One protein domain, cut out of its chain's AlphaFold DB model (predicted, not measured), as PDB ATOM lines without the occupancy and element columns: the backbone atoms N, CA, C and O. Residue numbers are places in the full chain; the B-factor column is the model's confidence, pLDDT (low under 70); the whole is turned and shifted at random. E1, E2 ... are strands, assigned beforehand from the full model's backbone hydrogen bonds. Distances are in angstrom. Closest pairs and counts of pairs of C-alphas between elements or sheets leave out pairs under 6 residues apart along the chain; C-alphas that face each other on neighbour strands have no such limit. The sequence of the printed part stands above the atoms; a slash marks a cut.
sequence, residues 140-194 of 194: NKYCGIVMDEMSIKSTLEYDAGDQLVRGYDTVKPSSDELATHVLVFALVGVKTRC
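What this domain is: This is residues 140 to 194 of the 194 residues of the protein "(salmon louse) hypothetical protein" of Lepeophtheirus salmonis (UniProt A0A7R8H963). Picture a long two-stranded ribbon, E1 beside E4, with a small head at one end made of the short hairpin E2 and E3 and the looping stretch of residues 167 to 180. The ribbon makes most of the length; in the head, residues 159 to 164 stand free, and at the other end of the ribbon lie the first and last printed residues. The printed part has 55 residues with four named strands, E1, E2, E3 and E4 along the chain, and no named helix; the two sheets, E1 - E4 and E2 - E3, are antiparallel. The class is all strand, though under half of the residues, 24 of 55, are in named elements. The whole is extended, with a radius of gyration of the C-alphas of 16.5 A, and elongated, with spans of 47 by 25 by 19 A.

Where its parts are: Find C-alpha 143 at (-18.589, -60.655, -23.262); there E1 begins, residues 143 to 151, and it runs 26.0 A to C-alpha 151 at (-19.039, -37.291, -34.701). E4, residues 181 to 189, is also 26.0 A from first to last C-alpha and ends at C-alpha 189, at (-19.805, -58.520, -19.803). For the head, look at E2, residues 157 to 159, 6.4 A long, and at E3, residues 164 to 166, 6.2 A long.

How they stand to each other: Start with E1 and E4, which are antiparallel neighbours with 159 degrees between their N-to-C directions. Look at C-alphas 143 and 189, which face each other at 4.2 A, and at the far end at C-alphas 151 and 181, which face each other at 4.2 A. Between these strands N 144 and O 188 are within hydrogen-bond range at 2.7 A, and N 182 and O 150 at 2.8 A. Moving on to E2 and E3, you find an antiparallel hairpin with 147 degrees between the directions. Its C-alphas 158 and 165 face each other at 4.4 A, and N 157 and O 166 are within hydrogen-bond range at 2.9 A. E1 is apart from E2 and from E3, and E4 is apart from E2 and from E3.

The domain as a whole: The two C-alphas farthest apart are those of Ser 175 and Cys 194, at 49.8 A, while those of Asn 140 and Cys 194, the first and last printed, are 11.4 A apart. The printed part has no cut, and Cys 194 is the chain's last residue. The links E1 to E2 and E2 to E3 are tight; E3 to E4 is a long link of 14 residues. The mean pLDDT of the printed part is 80.1, and it is under 70 at residue 173 and at residues 191 to 194.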
ATOM      1  N   ASN A 140     -18.147 -66.242 -16.537       80.12
ATOM      2  CA  ASN A 140     -18.013 -64.786 -16.448       80.12
ATOM      3  C   ASN A 140     -17.111 -64.207 -17.552       80.12
ATOM      4  O   ASN A 140     -16.954 -62.991 -17.632       80.12
ATOM      5  N   LYS A 141     -16.502 -65.054 -18.397       81.88
ATOM      6  CA  LYS A 141     -15.653 -64.615 -19.521       81.88
ATOM      7  C   LYS A 141     -16.460 -64.241 -20.764       81.88
ATOM      8  O   LYS A 141     -15.923 -63.591 -21.659       81.88
ATOM      9  N   TYR A 142     -17.737 -64.623 -20.825       82.44
ATOM     10  CA  TYR A 142     -18.619 -64.232 -21.918       82.44
ATOM     11  C   TYR A 142     -18.820 -62.714 -21.924       82.44
ATOM     12  O   TYR A 142     -19.322 -62.127 -20.963       82.44
ATOM     13  N   CYS A 143     -18.434 -62.083 -23.029       83.19
ATOM     14  CA  CYS A 143     -18.589 -60.655 -23.262       83.19
ATOM     15  C   CYS A 143     -19.113 -60.394 -24.681       83.19
ATOM     16  O   CYS A 143     -18.875 -61.178 -25.598       83.19
ATOM     17  N   GLY A 144     -19.855 -59.305 -24.841       82.25
ATOM     18  CA  GLY A 144     -20.205 -58.712 -26.122       82.25
ATOM     19  C   GLY A 144     -19.283 -57.538 -26.438       82.25
ATOM     20  O   GLY A 144     -18.772 -56.872 -25.536       82.25
ATOM     21  N   ILE A 145     -19.085 -57.277 -27.726       84.94
ATOM     22  CA  ILE A 145     -18.444 -56.055 -28.214       84.94
ATOM     23  C   ILE A 145     -19.555 -55.151 -28.733       84.94
ATOM     24  O   ILE A 145     -20.333 -55.557 -29.594       84.94
ATOM     25  N   VAL A 146     -19.624 -53.935 -28.203       85.94
ATOM     26  CA  VAL A 146     -20.503 -52.877 -28.696       85.94
ATOM     27  C   VAL A 146     -19.646 -51.880 -29.459       85.94
ATOM     28  O   VAL A 146     -18.574 -51.495 -28.993       85.94
ATOM     29  N   MET A 147     -20.110 -51.493 -30.639       86.06
ATOM     30  CA  MET A 147     -19.464 -50.518 -31.507       86.06
ATOM     31  C   MET A 147     -20.428 -49.358 -31.725       86.06
ATOM     32  O   MET A 147     -21.617 -49.593 -31.941       86.06
ATOM     33  N   ASP A 148     -19.916 -48.136 -31.674       87.06
ATOM     34  CA  ASP A 148     -20.670 -46.931 -32.008       87.06
ATOM     35  C   ASP A 148     -19.767 -45.907 -32.706       87.06
ATOM     36  O   ASP A 148     -18.543 -45.941 -32.559       87.06
ATOM     37  N   GLU A 149     -20.368 -44.998 -33.463       84.56
ATOM     38  CA  GLU A 149     -19.678 -43.937 -34.190       84.56
ATOM     39  C   GLU A 149     -20.018 -42.574 -33.581       84.56
ATOM     40  O   GLU A 149     -21.178 -42.188 -33.450       84.56
ATOM     41  N   MET A 150     -18.989 -41.809 -33.221       84.38
ATOM     42  CA  MET A 150     -19.142 -40.492 -32.616       84.38
ATOM     43  C   MET A 150     -18.611 -39.412 -33.551       84.38
ATOM     44  O   MET A 150     -17.424 -39.388 -33.867       84.38
ATOM     45  N   SER A 151     -19.470 -38.473 -33.949       85.06
ATOM     46  CA  SER A 151     -19.039 -37.291 -34.701       85.06
ATOM     47  C   SER A 151     -18.148 -36.388 -33.841       85.06
ATOM     48  O   SER A 151     -18.465 -36.092 -32.685       85.06
ATOM     49  N   ILE A 152     -17.035 -35.943 -34.419       84.19
ATOM     50  CA  ILE A 152     -16.053 -35.050 -33.808       84.19
ATOM     51  C   ILE A 152     -15.865 -33.795 -34.655       84.19
ATOM     52  O   ILE A 152     -16.221 -33.726 -35.831       84.19
ATOM     53  N   LYS A 153     -15.273 -32.771 -34.044       87.12
ATOM     54  CA  LYS A 153     -14.860 -31.585 -34.782       87.12
ATOM     55  C   LYS A 153     -13.613 -31.922 -35.599       87.12
ATOM     56  O   LYS A 153     -12.595 -32.296 -35.031       87.12
ATOM     57  N   SER A 154     -13.686 -31.726 -36.908       87.75
ATOM     58  CA  SER A 154     -12.538 -31.883 -37.799       87.75
ATOM     59  C   SER A 154     -11.536 -30.756 -37.589       87.75
ATOM     60  O   SER A 154     -11.738 -29.629 -38.045       87.75
ATOM     61  N   THR A 155     -10.464 -31.054 -36.865       86.69
ATOM     62  CA  THR A 155      -9.376 -30.119 -36.575       86.69
ATOM     63  C   THR A 155      -8.048 -30.848 -36.514       86.69
ATOM     64  O   THR A 155      -7.986 -31.980 -36.042       86.69
ATOM     65  N   LEU A 156      -6.987 -30.166 -36.946       86.75
ATOM     66  CA  LEU A 156      -5.619 -30.619 -36.729       86.75
ATOM     67  C   LEU A 156      -5.118 -30.113 -35.383       86.75
ATOM     68  O   LEU A 156      -5.177 -28.915 -35.099       86.75
ATOM     69  N   GLU A 157      -4.601 -31.027 -34.576       87.00
ATOM     70  CA  GLU A 157      -4.060 -30.731 -33.256       87.00
ATOM     71  C   GLU A 157      -2.636 -31.264 -33.162       87.00
ATOM     72  O   GLU A 157      -2.356 -32.409 -33.507       87.00
ATOM     73  N   TYR A 158      -1.717 -30.418 -32.704       86.56
ATOM     74  CA  TYR A 158      -0.345 -30.831 -32.449       86.56
ATOM     75  C   TYR A 158      -0.203 -31.289 -31.000       86.56
ATOM     76  O   TYR A 158      -0.405 -30.501 -30.071       86.56
ATOM     77  N   ASP A 159       0.178 -32.549 -30.805       79.31
ATOM     78  CA  ASP A 159       0.518 -33.071 -29.490       79.31
ATOM     79  C   ASP A 159       2.013 -32.875 -29.216       79.31
ATOM     80  O   ASP A 159       2.872 -33.524 -29.811       79.31
ATOM     81  N   ALA A 160       2.337 -31.986 -28.274       81.25
ATOM     82  CA  ALA A 160       3.715 -31.734 -27.857       81.25
ATOM     83  C   ALA A 160       4.347 -32.905 -27.079       81.25
ATOM     84  O   ALA A 160       5.565 -32.915 -26.901       81.25
ATOM     85  N   GLY A 161       3.544 -33.845 -26.567       76.44
ATOM     86  CA  GLY A 161       4.030 -35.056 -25.908       76.44
ATOM     87  C   GLY A 161       4.699 -36.009 -26.893       76.44
ATOM     88  O   GLY A 161       5.857 -36.369 -26.691       76.44
ATOM     89  N   ASP A 162       3.985 -36.324 -27.974       75.31
ATOM     90  CA  ASP A 162       4.413 -37.284 -29.000       75.31
ATOM     91  C   ASP A 162       5.090 -36.614 -30.207       75.31
ATOM     92  O   ASP A 162       5.610 -37.294 -31.087       75.31
ATOM     93  N   GLN A 163       5.080 -35.277 -30.259       85.25
ATOM     94  CA  GLN A 163       5.532 -34.474 -31.403       85.25
ATOM     95  C   GLN A 163       4.823 -34.852 -32.712       85.25
ATOM     96  O   GLN A 163       5.414 -34.825 -33.791       85.25
ATOM     97  N   LEU A 164       3.538 -35.195 -32.611       82.88
ATOM     98  CA  LEU A 164       2.729 -35.688 -33.720       82.88
ATOM     99  C   LEU A 164       1.546 -34.751 -33.983       82.88
ATOM    100  O   LEU A 164       0.888 -34.279 -33.054       82.88
ATOM    101  N   VAL A 165       1.258 -34.512 -35.261       85.38
ATOM    102  CA  VAL A 165       0.019 -33.851 -35.686       85.38
ATOM    103  C   VAL A 165      -1.079 -34.907 -35.809       85.38
ATOM    104  O   VAL A 165      -0.942 -35.863 -36.568       85.38
ATOM    105  N   ARG A 166      -2.167 -34.725 -35.063       85.75
ATOM    106  CA  ARG A 166      -3.366 -35.569 -35.070       85.75
ATOM    107  C   ARG A 166      -4.507 -34.859 -35.795       85.75
ATOM    108  O   ARG A 166      -4.502 -33.635 -35.908       85.75
ATOM    109  N   GLY A 167      -5.491 -35.629 -36.254       83.00
ATOM    110  CA  GLY A 167      -6.719 -35.106 -36.868       83.00
ATOM    111  C   GLY A 167      -6.964 -35.548 -38.310       83.00
ATOM    112  O   GLY A 167      -8.017 -35.229 -38.852       83.00
ATOM    113  N   TYR A 168      -6.041 -36.295 -38.917       83.06
ATOM    114  CA  TYR A 168      -6.255 -36.934 -40.218       83.06
ATOM    115  C   TYR A 168      -7.067 -38.227 -40.092       83.06
ATOM    116  O   TYR A 168      -7.040 -38.893 -39.053       83.06
ATOM    117  N   ASP A 169      -7.773 -38.585 -41.162       83.19
ATOM    118  CA  ASP A 169      -8.460 -39.865 -41.283       83.19
ATOM    119  C   ASP A 169      -7.446 -41.024 -41.244       83.19
ATOM    120  O   ASP A 169      -6.474 -41.077 -41.999       83.19
ATOM    121  N   THR A 170      -7.682 -41.966 -40.335       81.19
ATOM    122  CA  THR A 170      -6.833 -43.148 -40.130       81.19
ATOM    123  C   THR A 170      -7.281 -44.356 -40.956       81.19
ATOM    124  O   THR A 170      -6.505 -45.291 -41.138       81.19
ATOM    125  N   VAL A 171      -8.511 -44.347 -41.481       76.81
ATOM    126  CA  VAL A 171      -9.081 -45.419 -42.309       76.81
ATOM    127  C   VAL A 171      -8.635 -45.273 -43.763       76.81
ATOM    128  O   VAL A 171      -8.362 -46.271 -44.433       76.81
ATOM    129  N   LYS A 172      -8.529 -44.033 -44.252       74.00
ATOM    130  CA  LYS A 172      -8.062 -43.703 -45.607       74.00
ATOM    131  C   LYS A 172      -6.852 -42.765 -45.547       74.00
ATOM    132  O   LYS A 172      -6.969 -41.587 -45.864       74.00
ATOM    133  N   PRO A 173      -5.657 -43.283 -45.218       67.12
ATOM    134  CA  PRO A 173      -4.470 -42.447 -45.024       67.12
ATOM    135  C   PRO A 173      -3.983 -41.741 -46.301       67.12
ATOM    136  O   PRO A 173      -3.091 -40.907 -46.234       67.12
ATOM    137  N   SER A 174      -4.526 -42.076 -47.476       70.62
ATOM    138  CA  SER A 174      -4.130 -41.490 -48.759       70.62
ATOM    139  C   SER A 174      -4.887 -40.216 -49.142       70.62
ATOM    140  O   SER A 174      -4.549 -39.634 -50.170       70.62
ATOM    141  N   SER A 175      -5.944 -39.822 -48.418       70.50
ATOM    142  CA  SER A 175      -6.781 -38.679 -48.815       70.50
ATOM    143  C   SER A 175      -6.395 -37.345 -48.165       70.50
ATOM    144  O   SER A 175      -6.953 -36.328 -48.566       70.50
ATOM    145  N   ASP A 176      -5.459 -37.316 -47.201       80.62
ATOM    146  CA  ASP A 176      -5.139 -36.136 -46.361       80.62
ATOM    147  C   ASP A 176      -6.392 -35.445 -45.770       80.62
ATOM    148  O   ASP A 176      -6.376 -34.277 -45.372       80.62
ATOM    149  N   GLU A 177      -7.506 -36.177 -45.694       84.88
ATOM    150  CA  GLU A 177      -8.780 -35.681 -45.199       84.88
ATOM    151  C   GLU A 177      -8.784 -35.660 -43.673       84.88
ATOM    152  O   GLU A 177      -8.163 -36.489 -43.002       84.88
ATOM    153  N   LEU A 178      -9.508 -34.697 -43.107       85.88
ATOM    154  CA  LEU A 178      -9.666 -34.597 -41.664       85.88
ATOM    155  C   LEU A 178     -10.695 -35.606 -41.160       85.88
ATOM    156  O   LEU A 178     -11.767 -35.773 -41.745       85.88
ATOM    157  N   ALA A 179     -10.410 -36.206 -40.009       86.75
ATOM    158  CA  ALA A 179     -11.351 -37.070 -39.322       86.75
ATOM    159  C   ALA A 179     -12.598 -36.270 -38.910       86.75
ATOM    160  O   ALA A 179     -12.520 -35.194 -38.309       86.75
ATOM    161  N   THR A 180     -13.769 -36.793 -39.254       85.06
ATOM    162  CA  THR A 180     -15.084 -36.226 -38.892       85.06
ATOM    163  C   THR A 180     -15.797 -37.071 -37.846       85.06
ATOM    164  O   THR A 180     -16.692 -36.584 -37.155       85.06
ATOM    165  N   HIS A 181     -15.396 -38.333 -37.718       84.44
ATOM    166  CA  HIS A 181     -16.013 -39.316 -36.849       84.44
ATOM    167  C   HIS A 181     -14.938 -40.185 -36.198       84.44
ATOM    168  O   HIS A 181     -13.844 -40.361 -36.735       84.44
ATOM    169  N   VAL A 182     -15.262 -40.717 -35.025       85.44
ATOM    170  CA  VAL A 182     -14.437 -41.652 -34.262       85.44
ATOM    171  C   VAL A 182     -15.242 -42.917 -34.037       85.44
ATOM    172  O   VAL A 182     -16.370 -42.860 -33.549       85.44
ATOM    173  N   LEU A 183     -14.640 -44.060 -34.352       83.81
ATOM    174  CA  LEU A 183     -15.214 -45.364 -34.059       83.81
ATOM    175  C   LEU A 183     -14.836 -45.789 -32.638       83.81
ATOM    176  O   LEU A 183     -13.655 -45.879 -32.299       83.81
ATOM    177  N   VAL A 184     -15.836 -46.057 -31.806       82.75
ATOM    178  CA  VAL A 184     -15.662 -46.441 -30.405       82.75
ATOM    179  C   VAL A 184     -16.061 -47.898 -30.226       82.75
ATOM    180  O   VAL A 184     -17.141 -48.314 -30.638       82.75
ATOM    181  N   PHE A 185     -15.196 -48.665 -29.565       81.50
ATOM    182  CA  PHE A 185     -15.455 -50.049 -29.184       81.50
ATOM    183  C   PHE A 185     -15.509 -50.167 -27.664       81.50
ATOM    184  O   PHE A 185     -14.602 -49.718 -26.962       81.50
ATOM    185  N   ALA A 186     -16.543 -50.826 -27.157       81.88
ATOM    186  CA  ALA A 186     -16.702 -51.136 -25.747       81.88
ATOM    187  C   ALA A 186     -16.889 -52.643 -25.552       81.88
ATOM    188  O   ALA A 186     -17.640 -53.294 -26.279       81.88
ATOM    189  N   LEU A 187     -16.216 -53.197 -24.544       82.69
ATOM    190  CA  LEU A 187     -16.414 -54.575 -24.103       82.69
ATOM    191  C   LEU A 187     -17.444 -54.602 -22.974       82.69
ATOM    192  O   LEU A 187     -17.276 -53.930 -21.957       82.69
ATOM    193  N   VAL A 188     -18.486 -55.412 -23.140       82.00
ATOM    194  CA  VAL A 188     -19.599 -55.539 -22.195       82.00
ATOM    195  C   VAL A 188     -19.666 -56.975 -21.695       82.00
ATOM    196  O   VAL A 188     -19.765 -57.903 -22.487       82.00
ATOM    197  N   GLY A 189     -19.608 -57.188 -20.381       81.31
ATOM    198  CA  GLY A 189     -19.805 -58.520 -19.803       81.31
ATOM    199  C   GLY A 189     -21.250 -58.984 -19.984       81.31
ATOM    200  O   GLY A 189     -22.175 -58.221 -19.730       81.31
ATOM    201  N   VAL A 190     -21.451 -60.229 -20.420       79.94
ATOM    202  CA  VAL A 190     -22.798 -60.812 -20.587       79.94
ATOM    203  C   VAL A 190     -23.349 -61.296 -19.248       79.94
ATOM    204  O   VAL A 190     -24.549 -61.222 -18.991       79.94
ATOM    205  N   LYS A 191     -22.463 -61.785 -18.381       68.88
ATOM    206  CA  LYS A 191     -22.792 -62.249 -17.040       68.88
ATOM    207  C   LYS A 191     -22.055 -61.378 -16.034       68.88
ATOM    208  O   LYS A 191     -20.824 -61.330 -16.038       68.88
ATOM    209  N   THR A 192     -22.804 -60.723 -15.161       60.22
ATOM    210  CA  THR A 192     -22.250 -59.995 -14.017       60.22
ATOM    211  C   THR A 192     -22.724 -60.671 -12.739       60.22
ATOM    212  O   THR A 192     -23.801 -61.263 -12.710       60.22
ATOM    213  N   ARG A 193     -21.875 -60.659 -11.706       43.38
ATOM    214  CA  ARG A 193     -22.162 -61.268 -10.402       43.38
ATOM    215  C   ARG A 193     -23.478 -60.710  -9.846       43.38
ATOM    216  O   ARG A 193     -23.589 -59.496  -9.704       43.38
ATOM    217  N   CYS A 194     -24.425 -61.601  -9.553       31.66
ATOM    218  CA  CYS A 194     -25.489 -61.338  -8.589       31.66
ATOM    219  C   CYS A 194     -24.900 -61.259  -7.176       31.66
ATOM    220  O   CYS A 194     -23.876 -61.948  -6.937       31.66
TER     221      CYS A 194